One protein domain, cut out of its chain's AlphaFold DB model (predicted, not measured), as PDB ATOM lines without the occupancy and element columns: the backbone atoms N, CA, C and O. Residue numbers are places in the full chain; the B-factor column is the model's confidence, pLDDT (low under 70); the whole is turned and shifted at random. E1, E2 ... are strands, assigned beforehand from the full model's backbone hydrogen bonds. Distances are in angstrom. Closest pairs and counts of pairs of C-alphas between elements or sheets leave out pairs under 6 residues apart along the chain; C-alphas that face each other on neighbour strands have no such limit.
ATOM      1  N   ARG A 278     170.642 183.064 207.379       62.44
ATOM      2  CA  ARG A 278     171.192 183.844 206.261       62.44
ATOM      3  C   ARG A 278     170.075 184.335 205.346       62.44
ATOM      4  O   ARG A 278     169.795 183.732 204.316       62.44
ATOM      5  N   ASP A 279     169.473 185.455 205.732       65.62
ATOM      6  CA  ASP A 279     168.641 186.273 204.849       65.62
ATOM      7  C   ASP A 279     169.499 186.741 203.646       65.62
ATOM      8  O   ASP A 279     170.442 187.515 203.841       65.62
ATOM      9  N   PRO A 280     169.245 186.259 202.411       65.81
ATOM     10  CA  PRO A 280     170.140 186.471 201.272       65.81
ATOM     11  C   PRO A 280     170.120 187.910 200.730       65.81
ATOM     12  O   PRO A 280     170.860 188.203 199.790       65.81
ATOM     13  N   HIS A 281     169.297 188.788 201.316       70.62
ATOM     14  CA  HIS A 281     169.179 190.211 200.990       70.62
ATOM     15  C   HIS A 281     170.081 191.121 201.845       70.62
ATOM     16  O   HIS A 281     170.140 192.327 201.579       70.62
ATOM     17  N   LEU A 282     170.772 190.579 202.861       72.69
ATOM     18  CA  LEU A 282     171.733 191.318 203.691       72.69
ATOM     19  C   LEU A 282     173.197 190.972 203.357       72.69
ATOM     20  O   LEU A 282     173.537 189.792 203.229       72.69
ATOM     21  N   PRO A 283     174.088 191.976 203.252       76.50
ATOM     22  CA  PRO A 283     175.491 191.755 202.934       76.50
ATOM     23  C   PRO A 283     176.321 191.305 204.140       76.50
ATOM     24  O   PRO A 283     176.047 191.633 205.296       76.50
ATOM     25  N   TYR A 284     177.430 190.623 203.850       74.06
ATOM     26  CA  TYR A 284     178.470 190.312 204.831       74.06
ATOM     27  C   TYR A 284     179.227 191.580 205.258       74.06
ATOM     28  O   TYR A 284     180.299 191.872 204.734       74.06
ATOM     29  N   GLY A 285     178.683 192.321 206.227       71.62
ATOM     30  CA  GLY A 285     179.402 193.415 206.889       71.62
ATOM     31  C   GLY A 285     178.577 194.623 207.329       71.62
ATOM     32  O   GLY A 285     179.152 195.520 207.936       71.62
ATOM     33  N   GLY A 286     177.270 194.686 207.057       81.31
ATOM     34  CA  GLY A 286     176.456 195.825 207.492       81.31
ATOM     35  C   GLY A 286     175.088 195.916 206.822       81.31
ATOM     36  O   GLY A 286     174.516 194.911 206.406       81.31
ATOM     37  N   VAL A 287     174.585 197.144 206.719       87.69
ATOM     38  CA  VAL A 287     173.359 197.511 205.995       87.69
ATOM     39  C   VAL A 287     173.708 198.399 204.804       87.69
ATOM     40  O   VAL A 287     174.647 199.194 204.881       87.69
ATOM     41  N   TYR A 288     172.965 198.277 203.705       88.56
ATOM     42  CA  TYR A 288     173.151 199.135 202.534       88.56
ATOM     43  C   TYR A 288     172.530 200.525 202.726       88.56
ATOM     44  O   TYR A 288     171.430 200.651 203.259       88.56
ATOM     45  N   CYS A 289     173.210 201.568 202.250       87.00
ATOM     46  CA  CYS A 289     172.636 202.906 202.133       87.00
ATOM     47  C   CYS A 289     171.404 202.859 201.209       87.00
ATOM     48  O   CYS A 289     171.390 202.106 200.229       87.00
ATOM     49  N   ASN A 290     170.379 203.664 201.500       86.19
ATOM     50  CA  ASN A 290     169.211 203.777 200.625       86.19
ATOM     51  C   ASN A 290     169.627 204.360 199.270       86.19
ATOM     52  O   ASN A 290     170.379 205.331 199.208       86.19
ATOM     53  N   SER A 291     169.109 203.783 198.189       82.12
ATOM     54  CA  SER A 291     169.263 204.329 196.846       82.12
ATOM     55  C   SER A 291     168.030 205.150 196.489       82.12
ATOM     56  O   SER A 291     167.142 204.665 195.787       82.12
ATOM     57  N   GLU A 292     167.971 206.392 196.966       68.06
ATOM     58  CA  GLU A 292     166.929 207.335 196.543       68.06
ATOM     59  C   GLU A 292     166.979 207.496 195.010       68.06
ATOM     60  O   GLU A 292     168.046 207.667 194.421       68.06
ATOM     61  N   ASP A 293     165.828 207.287 194.366       56.47
ATOM     62  CA  ASP A 293     165.561 207.362 192.919       56.47
ATOM     63  C   ASP A 293     166.528 206.629 191.959       56.47
ATOM     64  O   ASP A 293     166.548 206.888 190.758       56.47
ATOM     65  N   GLY A 294     167.306 205.662 192.456       53.53
ATOM     66  CA  GLY A 294     168.141 204.765 191.639       53.53
ATOM     67  C   GLY A 294     169.371 205.401 190.970       53.53
ATOM     68  O   GLY A 294     170.219 204.680 190.442       53.53
ATOM     69  N   LEU A 295     169.534 206.728 191.012       48.38
ATOM     70  CA  LEU A 295     170.706 207.409 190.458       48.38
ATOM     71  C   LEU A 295     171.903 207.350 191.421       48.38
ATOM     72  O   LEU A 295     172.174 208.269 192.187       48.38
ATOM     73  N   LEU A 296     172.640 206.243 191.312       52.78
ATOM     74  CA  LEU A 296     174.088 206.099 191.519       52.78
ATOM     75  C   LEU A 296     174.811 207.189 192.345       52.78
ATOM     76  O   LEU A 296     175.085 208.288 191.863       52.78
ATOM     77  N   ARG A 297     175.378 206.752 193.478       55.00
ATOM     78  CA  ARG A 297     176.487 207.412 194.206       55.00
ATOM     79  C   ARG A 297     176.131 208.690 194.973       55.00
ATOM     80  O   ARG A 297     176.878 209.671 194.947       55.00
ATOM     81  N   LEU A 298     175.118 208.588 195.833       54.72
ATOM     82  CA  LEU A 298     175.224 209.211 197.158       54.72
ATOM     83  C   LEU A 298     176.593 208.850 197.776       54.72
ATOM     84  O   LEU A 298     177.049 207.705 197.675       54.72
ATOM     85  N   LYS A 299     177.275 209.826 198.393       61.06
ATOM     86  CA  LYS A 299     178.457 209.531 199.221       61.06
ATOM     87  C   LYS A 299     178.036 208.572 200.343       61.06
ATOM     88  O   LYS A 299     176.929 208.737 200.851       61.06
ATOM     89  N   PRO A 300     178.890 207.619 200.761       62.94
ATOM     90  CA  PRO A 300     178.568 206.773 201.902       62.94
ATOM     91  C   PRO A 300     178.380 207.649 203.145       62.94
ATOM     92  O   PRO A 300     179.308 208.354 203.551       62.94
ATOM     93  N   GLU A 301     177.182 207.614 203.722       64.12
ATOM     94  CA  GLU A 301     176.938 208.160 205.054       64.12
ATOM     95  C   GLU A 301     177.653 207.300 206.104       64.12
ATOM     96  O   GLU A 301     177.917 206.110 205.899       64.12
ATOM     97  N   GLU A 302     177.993 207.907 207.240       71.81
ATOM     98  CA  GLU A 302     178.800 207.268 208.281       71.81
ATOM     99  C   GLU A 302     178.025 206.138 208.983       71.81
ATOM    100  O   GLU A 302     177.338 206.347 209.979       71.81
ATOM    101  N   GLY A 303     178.148 204.917 208.452       81.94
ATOM    102  CA  GLY A 303     177.572 203.699 209.035       81.94
ATOM    103  C   GLY A 303     176.924 202.727 208.045       81.94
ATOM    104  O   GLY A 303     176.585 201.616 208.453       81.94
ATOM    105  N   CYS A 304     176.770 203.089 206.765       86.50
ATOM    106  CA  CYS A 304     176.184 202.212 205.744       86.50
ATOM    107  C   CYS A 304     177.182 201.817 204.640       86.50
ATOM    108  O   CYS A 304     178.130 202.536 204.323       86.50
ATOM    109  N   LEU A 305     176.970 200.639 204.048       88.38
ATOM    110  CA  LEU A 305     177.691 200.182 202.859       88.38
ATOM    111  C   LEU A 305     177.049 200.797 201.606       88.38
ATOM    112  O   LEU A 305     175.820 200.831 201.528       88.38
ATOM    113  N   PRO A 306     177.815 201.229 200.587       87.44
ATOM    114  CA  PRO A 306     177.221 201.644 199.320       87.44
ATOM    115  C   PRO A 306     176.444 200.475 198.695       87.44
ATOM    116  O   PRO A 306     176.913 199.335 198.716       87.44
ATOM    117  N   CYS A 307     175.260 200.760 198.143       88.00
ATOM    118  CA  CYS A 307     174.487 199.782 197.373       88.00
ATOM    119  C   CYS A 307     175.349 199.239 196.209       88.00
ATOM    120  O   CYS A 307     176.093 200.026 195.613       88.00
ATOM    121  N   PRO A 308     175.322 197.926 195.901       91.19
ATOM    122  CA  PRO A 308     176.146 197.359 194.838       91.19
ATOM    123  C   PRO A 308     175.755 197.927 193.469       91.19
ATOM    124  O   PRO A 308     174.595 198.270 193.243       91.19
ATOM    125  N   ASP A 309     176.720 197.976 192.545       90.38
ATOM    126  CA  ASP A 309     176.446 198.339 191.153       90.38
ATOM    127  C   ASP A 309     175.321 197.450 190.583       90.38
ATOM    128  O   ASP A 309     175.273 196.243 190.844       90.38
ATOM    129  N   PHE A 310     174.425 198.054 189.798       92.25
ATOM    130  CA  PHE A 310     173.232 197.414 189.226       92.25
ATOM    131  C   PHE A 310     172.200 196.909 190.256       92.25
ATOM    132  O   PHE A 310     171.445 195.976 189.973       92.25
ATOM    133  N   GLY A 311     172.177 197.493 191.461       91.56
ATOM    134  CA  GLY A 311     171.245 197.163 192.540       91.56
ATOM    135  C   GLY A 311     170.417 198.349 193.037       91.56
ATOM    136  O   GLY A 311     170.897 199.476 193.116       91.56
ATOM    137  N   TYR A 312     169.177 198.070 193.445       91.38
ATOM    138  CA  TYR A 312     168.284 199.012 194.120       91.38
ATOM    139  C   TYR A 312     168.111 198.620 195.594       91.38
ATOM    140  O   TYR A 312     167.538 197.568 195.910       91.38
ATOM    141  N   CYS A 313     168.612 199.468 196.499       90.19
ATOM    142  CA  CYS A 313     168.613 199.230 197.943       90.19
ATOM    143  C   CYS A 313     167.640 200.145 198.690       90.19
ATOM    144  O   CYS A 313     167.601 201.350 198.450       90.19
ATOM    145  N   LEU A 314     166.912 199.577 199.654       90.56
ATOM    146  CA  LEU A 314     165.983 200.301 200.521       90.56
ATOM    147  C   LEU A 314     165.932 199.642 201.907       90.56
ATOM    148  O   LEU A 314     165.921 198.416 202.022       90.56
ATOM    149  N   GLY A 315     165.906 200.446 202.971       88.06
ATOM    150  CA  GLY A 315     165.777 199.955 204.347       88.06
ATOM    151  C   GLY A 315     166.937 199.059 204.793       88.06
ATOM    152  O   GLY A 315     166.723 198.083 205.512       88.06
ATOM    153  N   GLY A 316     168.158 199.340 204.326       88.12
ATOM    154  CA  GLY A 316     169.348 198.549 204.652       88.12
ATOM    155  C   GLY A 316     169.577 197.299 203.794       88.12
ATOM    156  O   GLY A 316     170.572 196.605 204.004       88.12
ATOM    157  N   ARG A 317     168.675 196.989 202.853       90.69
ATOM    158  CA  ARG A 317     168.607 195.711 202.121       90.69
ATOM    159  C   ARG A 317     168.642 195.926 200.612       90.69
ATOM    160  O   ARG A 317     168.122 196.926 200.121       90.69
ATOM    161  N   LEU A 318     169.181 194.957 199.873       91.62
ATOM    162  CA  LEU A 318     169.053 194.914 198.415       91.62
ATOM    163  C   LEU A 318     167.677 194.332 198.037       91.62
ATOM    164  O   LEU A 318     167.351 193.201 198.405       91.62
ATOM    165  N   ILE A 319     166.868 195.109 197.312       92.94
ATOM    166  CA  ILE A 319     165.474 194.766 196.978       92.94
ATOM    167  C   ILE A 319     165.368 194.146 195.582       92.94
ATOM    168  O   ILE A 319     164.748 193.098 195.410       92.94
ATOM    169  N   LYS A 320     165.983 194.785 194.583       92.62
ATOM    170  CA  LYS A 320     165.951 194.383 193.169       92.62
ATOM    171  C   LYS A 320     167.326 194.630 192.533       92.62
ATOM    172  O   LYS A 320     168.058 195.503 192.985       92.62
ATOM    173  N   CYS A 321     167.652 193.870 191.490       93.75
ATOM    174  CA  CYS A 321     168.759 194.159 190.578       93.75
ATOM    175  C   CYS A 321     168.235 194.664 189.225       93.75
ATOM    176  O   CYS A 321     167.099 194.356 188.846       93.75
ATOM    177  N   ASP A 322     169.067 195.406 188.502       92.94
ATOM    178  CA  ASP A 322     168.765 195.869 187.149       92.94
ATOM    179  C   ASP A 322     168.583 194.701 186.171       92.94
ATOM    180  O   ASP A 322     168.973 193.554 186.411       92.94
ATOM    181  N   GLU A 323     167.987 195.012 185.026       91.00
ATOM    182  CA  GLU A 323     167.713 194.053 183.964       91.00
ATOM    183  C   GLU A 323     168.996 193.326 183.518       91.00
ATOM    184  O   GLU A 323     169.990 193.928 183.111       91.00
ATOM    185  N   GLY A 324     168.972 191.992 183.605       91.88
ATOM    186  CA  GLY A 324     170.098 191.119 183.250       91.88
ATOM    187  C   GLY A 324     171.018 190.757 184.420       91.88
ATOM    188  O   GLY A 324     171.952 189.970 184.235       91.88
ATOM    189  N   TYR A 325     170.739 191.272 185.619       94.50
ATOM    190  CA  TYR A 325     171.426 190.930 186.861       94.50
ATOM    191  C   TYR A 325     170.493 190.176 187.814       94.50
ATOM    192  O   TYR A 325     169.296 190.444 187.905       94.50
ATOM    193  N   ILE A 326     171.056 189.220 188.550       94.31
ATOM    194  CA  ILE A 326     170.363 188.417 189.560       94.31
ATOM    195  C   ILE A 326     171.052 188.558 190.913       94.31
ATOM    196  O   ILE A 326     172.272 188.700 191.006       94.31
ATOM    197  N   MET A 327     170.258 188.495 191.977       93.25
ATOM    198  CA  MET A 327     170.759 188.623 193.339       93.25
ATOM    199  C   MET A 327     171.454 187.330 193.782       93.25
ATOM    200  O   MET A 327     170.829 186.272 193.856       93.25
ATOM    201  N   LYS A 328     172.747 187.412 194.104       92.00
ATOM    202  CA  LYS A 328     173.541 186.329 194.702       92.00
ATOM    203  C   LYS A 328     174.281 186.897 195.919       92.00
ATOM    204  O   LYS A 328     175.126 187.771 195.767       92.00
ATOM    205  N   ASN A 329     173.986 186.394 197.122       89.75
ATOM    206  CA  ASN A 329     174.603 186.833 198.391       89.75
ATOM    207  C   ASN A 329     174.530 188.362 198.619       89.75
ATOM    208  O   ASN A 329     175.553 188.998 198.866       89.75
ATOM    209  N   ALA A 330     173.333 188.942 198.488       89.62
ATOM    210  CA  ALA A 330     173.052 190.381 198.568       89.62
ATOM    211  C   ALA A 330     173.812 191.289 197.573       89.62
ATOM    212  O   ALA A 330     173.774 192.507 197.713       89.62
ATOM    213  N   VAL A 331     174.449 190.725 196.540       91.81
ATOM    214  CA  VAL A 331     175.101 191.467 195.448       91.81
ATOM    215  C   VAL A 331     174.408 191.149 194.122       91.81
ATOM    216  O   VAL A 331     173.976 190.017 193.891       91.81
ATOM    217  N   CYS A 332     174.311 192.139 193.236       94.19
ATOM    218  CA  CYS A 332     173.823 191.949 191.875       94.19
ATOM    219  C   CYS A 332     174.935 191.388 190.980       94.19
ATOM    220  O   CYS A 332     175.990 191.993 190.806       94.19
ATOM    221  N   VAL A 333     174.706 190.199 190.423       95.25
ATOM    222  CA  VAL A 333     175.661 189.476 189.572       95.25
ATOM    223  C   VAL A 333     175.004 189.227 188.219       95.25
ATOM    224  O   VAL A 333     173.840 188.832 188.179       95.25
ATOM    225  N   LYS A 334     175.720 189.452 187.108       95.12
ATOM    226  CA  LYS A 334     175.167 189.230 185.759       95.12
ATOM    227  C   LYS A 334     174.654 187.792 185.637       95.12
ATOM    228  O   LYS A 334     175.340 186.854 186.042       95.12
TER     229      LYS A 334
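This is residues 278 to 334 of the 560 residues of the protein "MSC domain-containing protein" of Naegleria fowleri (UniProt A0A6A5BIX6). Little regular structure is here: two small strand hairpins, E1 with E2 and E3 with E4, come together near Cys 321 and Cys 332, and before them runs a long stretch without named elements, residues 278 to 310, of which residues 296 to 303 loop out at the end of the domain away from E3 and E4. The printed part has 57 residues with no named helix and four strands, E1 to E4 in chain order, in two antiparallel two-strand sheets; it is all strand, with 17 residues in named elements. It is compact, radius of gyration of the C-alphas 10.3 A, and flat, spanning 29 by 27 by 14 A.

Look first at the hairpin of E1, residues 311 to 314, and E2, residues 317 to 321, antiparallel at 145 degrees: N 312 and O 320 are 2.8 A apart, within hydrogen-bond range. In the hairpin of E3, residues 325 to 328, and E4, residues 331 to 334, antiparallel at 135 degrees, find N 326 and O 333 at 2.8 A, also within range. Between E2 and E4 the closest C-alphas are Cys 321 and Cys 332, 5.7 A. E1 and E3 are only just apart, closest 8.4 A.

Find C-alpha 311 at (171.245, 197.163, 192.540), where E1 begins, 10.1 A long; E2 is 11.6 A, E3 9.3 A, and E4, 9.9 A, ends at C-alpha 334 (175.167, 189.230, 185.759).

The C-alphas farthest apart, Glu 302 and Gly 324, are 31.0 A apart. The printed part has no cut, and the three links between strands are tight. Residues 278 to 280 and 292 to 301 have pLDDT under 70.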